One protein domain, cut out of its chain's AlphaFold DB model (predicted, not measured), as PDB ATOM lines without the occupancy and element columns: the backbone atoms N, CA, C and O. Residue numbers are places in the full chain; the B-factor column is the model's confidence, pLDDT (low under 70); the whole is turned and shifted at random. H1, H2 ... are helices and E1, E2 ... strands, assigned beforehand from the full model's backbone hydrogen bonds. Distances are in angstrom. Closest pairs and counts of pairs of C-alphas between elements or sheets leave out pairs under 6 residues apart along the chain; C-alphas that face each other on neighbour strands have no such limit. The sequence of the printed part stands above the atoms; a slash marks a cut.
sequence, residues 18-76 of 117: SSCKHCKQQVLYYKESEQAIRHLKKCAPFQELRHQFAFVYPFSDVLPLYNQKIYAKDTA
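Overview. This is residues 18 to 76 of the 117 residues of an uncharacterized protein of Phytophthora fragariae (UniProt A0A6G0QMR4). A long arm, residues 50 to 76, ends in the longest helix, H3, and sticks out from a small body in which H1 packs on a looped stretch that holds the short strand E1. H2 follows H1 at a corner, and its residues 50 to 52 already belong to the arm. The printed part has 59 residues, with one named strand and three named helices in the order E1, H1, H2, H3, and its class is mostly helix. It is extended, with a radius of gyration of the C-alphas of 17.5 A and spans of 53 by 22 by 18 A.

Arrangement. H3, residues 63 to 76, touches no helix, and H2, residues 44 to 52, is apart from it. H1, residues 34 to 42, and H2 only just touch, only at the corner by their link, with 3 pairs of C-alphas within 8 A; the closest C-alphas are those of Leu 40 and Phe 46, 6.5 A apart. They run the same way at a steep tilt of 67 degrees, only just short of about perpendicular. The closest C-alphas of H1 and E1, residues 26 to 28, are those of Ala 36 and Val 27, 6.2 A apart. E1 pairs with no named strand, but residues 18 to 19 pair antiparallel with its residues 26 to 27. Every O i to N i+4 pair is within hydrogen-bond range in H1 and H2, and 8 of 10 are in H3.

Along the chain. H3 is 21.1 A long from C-alpha 63 at (-5.307, -64.103, 37.030) to C-alpha 76 at (3.432, -83.245, 35.906). H2 measures 12.3 A, H1 12.2 A and E1 6.7 A, from C-alpha 26 at (-34.382, -51.638, 52.360).

Size, cuts and confidence. The C-alphas farthest apart, those of Leu 28 and Ala 76, are 52.8 A apart. Without residues 50 to 76, which stand free, the body spans 25 by 15 by 10 A. The printed part has no cut and no long link. Mean pLDDT of the printed part is 77.2, with residues 29 to 32, 53 and 73 to 76 under 70.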
ATOM      1  N   SER A  18     -35.932 -54.942  48.429       75.25
ATOM      2  CA  SER A  18     -34.934 -55.908  48.869       75.25
ATOM      3  C   SER A  18     -33.955 -55.220  49.814       75.25
ATOM      4  O   SER A  18     -33.561 -54.075  49.597       75.25
ATOM      5  N   SER A  19     -33.573 -55.887  50.900       83.06
ATOM      6  CA  SER A  19     -32.571 -55.350  51.818       83.06
ATOM      7  C   SER A  19     -31.173 -55.479  51.216       83.06
ATOM      8  O   SER A  19     -30.761 -56.577  50.831       83.06
ATOM      9  N   CYS A  20     -30.413 -54.388  51.192       84.44
ATOM     10  CA  CYS A  20     -29.010 -54.407  50.799       84.44
ATOM     11  C   CYS A  20     -28.199 -55.317  51.735       84.44
ATOM     12  O   CYS A  20     -28.251 -55.178  52.955       84.44
ATOM     13  N   LYS A  21     -27.385 -56.218  51.175       83.69
ATOM     14  CA  LYS A  21     -26.557 -57.150  51.961       83.69
ATOM     15  C   LYS A  21     -25.450 -56.460  52.769       83.69
ATOM     16  O   LYS A  21     -24.982 -57.030  53.748       83.69
ATOM     17  N   HIS A  22     -25.045 -55.251  52.370       83.38
ATOM     18  CA  HIS A  22     -23.900 -54.539  52.949       83.38
ATOM     19  C   HIS A  22     -24.295 -53.609  54.100       83.38
ATOM     20  O   HIS A  22     -23.624 -53.587  55.123       83.38
ATOM     21  N   CYS A  23     -25.401 -52.872  53.965       83.62
ATOM     22  CA  CYS A  23     -25.854 -51.910  54.979       83.62
ATOM     23  C   CYS A  23     -27.241 -52.221  55.558       83.62
ATOM     24  O   CYS A  23     -27.726 -51.473  56.401       83.62
ATOM     25  N   LYS A  24     -27.891 -53.307  55.114       84.56
ATOM     26  CA  LYS A  24     -29.211 -53.786  55.572       84.56
ATOM     27  C   LYS A  24     -30.380 -52.820  55.341       84.56
ATOM     28  O   LYS A  24     -31.507 -53.149  55.698       84.56
ATOM     29  N   GLN A  25     -30.147 -51.675  54.697       82.00
ATOM     30  CA  GLN A  25     -31.208 -50.758  54.284       82.00
ATOM     31  C   GLN A  25     -32.119 -51.432  53.257       82.00
ATOM     32  O   GLN A  25     -31.641 -52.136  52.365       82.00
ATOM     33  N   GLN A  26     -33.427 -51.216  53.378       81.19
ATOM     34  CA  GLN A  26     -34.382 -51.638  52.360       81.19
ATOM     35  C   GLN A  26     -34.269 -50.715  51.149       81.19
ATOM     36  O   GLN A  26     -34.347 -49.496  51.275       81.19
ATOM     37  N   VAL A  27     -34.060 -51.306  49.980       80.75
ATOM     38  CA  VAL A  27     -33.939 -50.597  48.711       80.75
ATOM     39  C   VAL A  27     -35.004 -51.134  47.780       80.75
ATOM     40  O   VAL A  27     -35.133 -52.352  47.618       80.75
ATOM     41  N   LEU A  28     -35.768 -50.231  47.168       78.81
ATOM     42  CA  LEU A  28     -36.773 -50.623  46.196       78.81
ATOM     43  C   LEU A  28     -36.090 -51.315  45.011       78.81
ATOM     44  O   LEU A  28     -35.195 -50.762  44.372       78.81
ATOM     45  N   TYR A  29     -36.491 -52.554  44.765       65.44
ATOM     46  CA  TYR A  29     -35.991 -53.418  43.716       65.44
ATOM     47  C   TYR A  29     -37.121 -53.680  42.725       65.44
ATOM     48  O   TYR A  29     -37.918 -54.606  42.874       65.44
ATOM     49  N   TYR A  30     -37.175 -52.848  41.694       62.56
ATOM     50  CA  TYR A  30     -37.752 -53.253  40.419       62.56
ATOM     51  C   TYR A  30     -36.607 -53.643  39.473       62.56
ATOM     52  O   TYR A  30     -35.462 -53.236  39.706       62.56
ATOM     53  N   LYS A  31     -36.882 -54.479  38.457       56.03
ATOM     54  CA  LYS A  31     -35.878 -54.885  37.453       56.03
ATOM     55  C   LYS A  31     -35.175 -53.621  36.941       56.03
ATOM     56  O   LYS A  31     -35.850 -52.649  36.632       56.03
ATOM     57  N   GLU A  32     -33.841 -53.621  36.967       62.88
ATOM     58  CA  GLU A  32     -33.008 -52.468  36.574       62.88
ATOM     59  C   GLU A  32     -33.248 -51.183  37.383       62.88
ATOM     60  O   GLU A  32     -33.046 -50.076  36.894       62.88
ATOM     61  N   SER A  33     -33.652 -51.301  38.652       70.88
ATOM     62  CA  SER A  33     -33.854 -50.129  39.504       70.88
ATOM     63  C   SER A  33     -32.585 -49.276  39.595       70.88
ATOM     64  O   SER A  33     -31.613 -49.599  40.285       70.88
ATOM     65  N   GLU A  34     -32.636 -48.103  38.963       72.00
ATOM     66  CA  GLU A  34     -31.626 -47.058  39.122       72.00
ATOM     67  C   GLU A  34     -31.405 -46.713  40.598       72.00
ATOM     68  O   GLU A  34     -30.325 -46.279  40.989       72.00
ATOM     69  N   GLN A  35     -32.424 -46.902  41.442       77.50
ATOM     70  CA  GLN A  35     -32.329 -46.729  42.887       77.50
ATOM     71  C   GLN A  35     -31.388 -47.754  43.535       77.50
ATOM     72  O   GLN A  35     -30.569 -47.361  44.366       77.50
ATOM     73  N   ALA A  36     -31.417 -49.025  43.118       81.25
ATOM     74  CA  ALA A  36     -30.467 -50.032  43.588       81.25
ATOM     75  C   ALA A  36     -29.040 -49.727  43.123       81.25
ATOM     76  O   ALA A  36     -28.103 -49.804  43.918       81.25
ATOM     77  N   ILE A  37     -28.868 -49.288  41.876       81.62
ATOM     78  CA  ILE A  37     -27.552 -48.894  41.350       81.62
ATOM     79  C   ILE A  37     -27.023 -47.648  42.080       81.62
ATOM     80  O   ILE A  37     -25.867 -47.627  42.512       81.62
ATOM     81  N   ARG A  38     -27.859 -46.620  42.282       84.12
ATOM     82  CA  ARG A  38     -27.511 -45.417  43.060       84.12
ATOM     83  C   ARG A  38     -27.166 -45.760  44.503       84.12
ATOM     84  O   ARG A  38     -26.210 -45.204  45.041       84.12
ATOM     85  N   HIS A  39     -27.907 -46.678  45.114       87.19
ATOM     86  CA  HIS A  39     -27.624 -47.151  46.458       87.19
ATOM     87  C   HIS A  39     -26.260 -47.838  46.527       87.19
ATOM     88  O   HIS A  39     -25.445 -47.455  47.357       87.19
ATOM     89  N   LEU A  40     -25.965 -48.786  45.631       83.12
ATOM     90  CA  LEU A  40     -24.659 -49.454  45.591       83.12
ATOM     91  C   LEU A  40     -23.518 -48.450  45.393       83.12
ATOM     92  O   LEU A  40     -22.508 -48.533  46.084       83.12
ATOM     93  N   LYS A  41     -23.699 -47.439  44.534       83.50
ATOM     94  CA  LYS A  41     -22.719 -46.352  44.377       83.50
ATOM     95  C   LYS A  41     -22.526 -45.515  45.643       83.50
ATOM     96  O   LYS A  41     -21.443 -44.984  45.802       83.50
ATOM     97  N   LYS A  42     -23.521 -45.364  46.519       83.81
ATOM     98  CA  LYS A  42     -23.416 -44.567  47.764       83.81
ATOM     99  C   LYS A  42     -23.153 -45.409  49.015       83.81
ATOM    100  O   LYS A  42     -22.876 -44.868  50.080       83.81
ATOM    101  N   CYS A  43     -23.274 -46.725  48.912       86.38
ATOM    102  CA  CYS A  43     -23.124 -47.640  50.027       86.38
ATOM    103  C   CYS A  43     -21.638 -47.765  50.381       86.38
ATOM    104  O   CYS A  43     -20.900 -48.509  49.737       86.38
ATOM    105  N   ALA A  44     -21.207 -47.037  51.415       82.00
ATOM    106  CA  ALA A  44     -19.835 -47.053  51.927       82.00
ATOM    107  C   ALA A  44     -19.265 -48.471  52.146       82.00
ATOM    108  O   ALA A  44     -18.213 -48.761  51.578       82.00
ATOM    109  N   PRO A  45     -19.961 -49.404  52.837       80.88
ATOM    110  CA  PRO A  45     -19.425 -50.752  53.027       80.88
ATOM    111  C   PRO A  45     -19.339 -51.554  51.723       80.88
ATOM    112  O   PRO A  45     -18.540 -52.478  51.628       80.88
ATOM    113  N   PHE A  46     -20.139 -51.225  50.702       81.12
ATOM    114  CA  PHE A  46     -20.001 -51.837  49.379       81.12
ATOM    115  C   PHE A  46     -18.809 -51.260  48.615       81.12
ATOM    116  O   PHE A  46     -18.059 -52.017  48.004       81.12
ATOM    117  N   GLN A  47     -18.619 -49.939  48.651       78.50
ATOM    118  CA  GLN A  47     -17.490 -49.285  47.996       78.50
ATOM    119  C   GLN A  47     -16.151 -49.733  48.585       78.50
ATOM    120  O   GLN A  47     -15.242 -50.057  47.830       78.50
ATOM    121  N   GLU A  48     -16.036 -49.814  49.910       78.00
ATOM    122  CA  GLU A  48     -14.818 -50.274  50.584       78.00
ATOM    123  C   GLU A  48     -14.471 -51.721  50.207       78.00
ATOM    124  O   GLU A  48     -13.334 -52.010  49.832       78.00
ATOM    125  N   LEU A  49     -15.476 -52.606  50.165       73.44
ATOM    126  CA  LEU A  49     -15.302 -53.968  49.657       73.44
ATOM    127  C   LEU A  49     -14.838 -53.974  48.194       73.44
ATOM    128  O   LEU A  49     -14.014 -54.794  47.797       73.44
ATOM    129  N   ARG A  50     -15.358 -53.052  47.377       71.44
ATOM    130  CA  ARG A  50     -14.977 -52.906  45.970       71.44
ATOM    131  C   ARG A  50     -13.517 -52.459  45.827       71.44
ATOM    132  O   ARG A  50     -12.820 -52.950  44.942       71.44
ATOM    133  N   HIS A  51     -13.047 -51.581  46.711       74.56
ATOM    134  CA  HIS A  51     -11.657 -51.125  46.747       74.56
ATOM    135  C   HIS A  51     -10.693 -52.191  47.274       74.56
ATOM    136  O   HIS A  51      -9.557 -52.253  46.806       74.56
ATOM    137  N   GLN A  52     -11.148 -53.092  48.153       74.88
ATOM    138  CA  GLN A  52     -10.341 -54.226  48.621       74.88
ATOM    139  C   GLN A  52      -9.862 -55.117  47.460       74.88
ATOM    140  O   GLN A  52      -8.765 -55.669  47.510       74.88
ATOM    141  N   PHE A  53     -10.648 -55.201  46.383       69.44
ATOM    142  CA  PHE A  53     -10.295 -55.933  45.165       69.44
ATOM    143  C   PHE A  53      -9.846 -55.030  44.006       69.44
ATOM    144  O   PHE A  53      -9.542 -55.543  42.928       69.44
ATOM    145  N   ALA A  54      -9.754 -53.708  44.194       75.88
ATOM    146  CA  ALA A  54      -9.379 -52.786  43.119       75.88
ATOM    147  C   ALA A  54      -7.963 -53.041  42.589       75.88
ATOM    148  O   ALA A  54      -7.735 -52.895  41.396       75.88
ATOM    149  N   PHE A  55      -7.037 -53.500  43.435       77.44
ATOM    150  CA  PHE A  55      -5.697 -53.911  42.999       77.44
ATOM    151  C   PHE A  55      -5.714 -55.155  42.094       77.44
ATOM    152  O   PHE A  55      -4.852 -55.308  41.236       77.44
ATOM    153  N   VAL A  56      -6.697 -56.044  42.264       79.25
ATOM    154  CA  VAL A  56      -6.825 -57.287  41.485       79.25
ATOM    155  C   VAL A  56      -7.533 -57.037  40.152       79.25
ATOM    156  O   VAL A  56      -7.298 -57.762  39.190       79.25
ATOM    157  N   TYR A  57      -8.370 -56.000  40.073       80.75
ATOM    158  CA  TYR A  57      -9.183 -55.689  38.896       80.75
ATOM    159  C   TYR A  57      -8.372 -55.496  37.594       80.75
ATOM    160  O   TYR A  57      -8.754 -56.101  36.600       80.75
ATOM    161  N   PRO A  58      -7.222 -54.787  37.565       82.81
ATOM    162  CA  PRO A  58      -6.366 -54.705  36.371       82.81
ATOM    163  C   PRO A  58      -5.809 -56.052  35.900       82.81
ATOM    164  O   PRO A  58      -5.382 -56.190  34.758       82.81
ATOM    165  N   PHE A  59      -5.790 -57.047  36.785       80.12
ATOM    166  CA  PHE A  59      -5.289 -58.383  36.509       80.12
ATOM    167  C   PHE A  59      -6.419 -59.409  36.368       80.12
ATOM    168  O   PHE A  59      -6.126 -60.603  36.320       80.12
ATOM    169  N   SER A  60      -7.690 -58.986  36.293       80.12
ATOM    170  CA  SER A  60      -8.854 -59.886  36.216       80.12
ATOM    171  C   SER A  60      -8.755 -60.892  35.077       80.12
ATOM    172  O   SER A  60      -9.161 -62.040  35.232       80.12
ATOM    173  N   ASP A  61      -8.166 -60.471  33.964       81.69
ATOM    174  CA  ASP A  61      -8.113 -61.262  32.736       81.69
ATOM    175  C   ASP A  61      -6.888 -62.190  32.723       81.69
ATOM    176  O   ASP A  61      -6.886 -63.246  32.091       81.69
ATOM    177  N   VAL A  62      -5.849 -61.839  33.488       81.06
ATOM    178  CA  VAL A  62      -4.579 -62.579  33.556       81.06
ATOM    179  C   VAL A  62      -4.564 -63.568  34.724       81.06
ATOM    180  O   VAL A  62      -3.977 -64.648  34.607       81.06
ATOM    181  N   LEU A  63      -5.233 -63.248  35.838       79.94
ATOM    182  CA  LEU A  63      -5.307 -64.103  37.030       79.94
ATOM    183  C   LEU A  63      -5.802 -65.525  36.715       79.94
ATOM    184  O   LEU A  63      -5.153 -66.481  37.147       79.94
ATOM    185  N   PRO A  64      -6.906 -65.715  35.962       82.56
ATOM    186  CA  PRO A  64      -7.398 -67.044  35.611       82.56
ATOM    187  C   PRO A  64      -6.377 -67.849  34.801       82.56
ATOM    188  O   PRO A  64      -6.156 -69.026  35.089       82.56
ATOM    189  N   LEU A  65      -5.691 -67.204  33.851       82.38
ATOM    190  CA  LEU A  65      -4.661 -67.832  33.018       82.38
ATOM    191  C   LEU A  65      -3.428 -68.234  33.838       82.38
ATOM    192  O   LEU A  65      -2.843 -69.298  33.621       82.38
ATOM    193  N   TYR A  66      -3.031 -67.401  34.802       78.06
ATOM    194  CA  TYR A  66      -1.938 -67.702  35.724       78.06
ATOM    195  C   TYR A  66      -2.287 -68.875  36.651       78.06
ATOM    196  O   TYR A  66      -1.514 -69.829  36.759       78.06
ATOM    197  N   ASN A  67      -3.485 -68.860  37.241       80.69
ATOM    198  CA  ASN A  67      -3.971 -69.934  38.107       80.69
ATOM    199  C   ASN A  67      -4.062 -71.269  37.350       80.69
ATOM    200  O   ASN A  67      -3.634 -72.301  37.867       80.69
ATOM    201  N   GLN A  68      -4.526 -71.255  36.096       83.75
ATOM    202  CA  GLN A  68      -4.588 -72.449  35.246       83.75
ATOM    203  C   GLN A  68      -3.196 -73.047  34.982       83.75
ATOM    204  O   GLN A  68      -3.033 -74.268  35.011       83.75
ATOM    205  N   LYS A  69      -2.167 -72.205  34.809       78.25
ATOM    206  CA  LYS A  69      -0.771 -72.653  34.658       78.25
ATOM    207  C   LYS A  69      -0.187 -73.259  35.935       78.25
ATOM    208  O   LYS A  69       0.713 -74.084  35.824       78.25
ATOM    209  N   ILE A  70      -0.649 -72.868  37.122       78.81
ATOM    210  CA  ILE A  70      -0.203 -73.471  38.389       78.81
ATOM    211  C   ILE A  70      -0.795 -74.875  38.525       78.81
ATOM    212  O   ILE A  70      -0.048 -75.845  38.635       78.81
ATOM    213  N   TYR A  71      -2.118 -75.002  38.401       72.75
ATOM    214  CA  TYR A  71      -2.793 -76.295  38.547       72.75
ATOM    215  C   TYR A  71      -2.406 -77.306  37.454       72.75
ATOM    216  O   TYR A  71      -2.378 -78.508  37.713       72.75
ATOM    217  N   ALA A  72      -2.043 -76.841  36.254       76.31
ATOM    218  CA  ALA A  72      -1.517 -77.700  35.190       76.31
ATOM    219  C   ALA A  72      -0.074 -78.189  35.439       76.31
ATOM    220  O   ALA A  72       0.328 -79.203  34.876       76.31
ATOM    221  N   LYS A  73       0.722 -77.498  36.268       65.12
ATOM    222  CA  LYS A  73       2.111 -77.895  36.579       65.12
ATOM    223  C   LYS A  73       2.197 -78.945  37.691       65.12
ATOM    224  O   LYS A  73       3.154 -79.717  37.714       65.12
ATOM    225  N   ASP A  74       1.202 -79.020  38.573       58.88
ATOM    226  CA  ASP A  74       1.173 -80.002  39.667       58.88
ATOM    227  C   ASP A  74       0.853 -81.431  39.193       58.88
ATOM    228  O   ASP A  74       1.279 -82.409  39.814       58.88
ATOM    229  N   THR A  75       0.178 -81.590  38.051       56.75
ATOM    230  CA  THR A  75      -0.091 -82.914  37.461       56.75
ATOM    231  C   THR A  75       1.157 -83.554  36.842       56.75
ATOM    232  O   THR A  75       1.227 -84.779  36.756       56.75
ATOM    233  N   ALA A  76       2.183 -82.765  36.502       56.78
ATOM    234  CA  ALA A  76       3.432 -83.245  35.906       56.78
ATOM    235  C   ALA A  76       4.444 -83.813  36.927       56.78
ATOM    236  O   ALA A  76       5.437 -84.424  36.534       56.78
TER     237      ALA A  76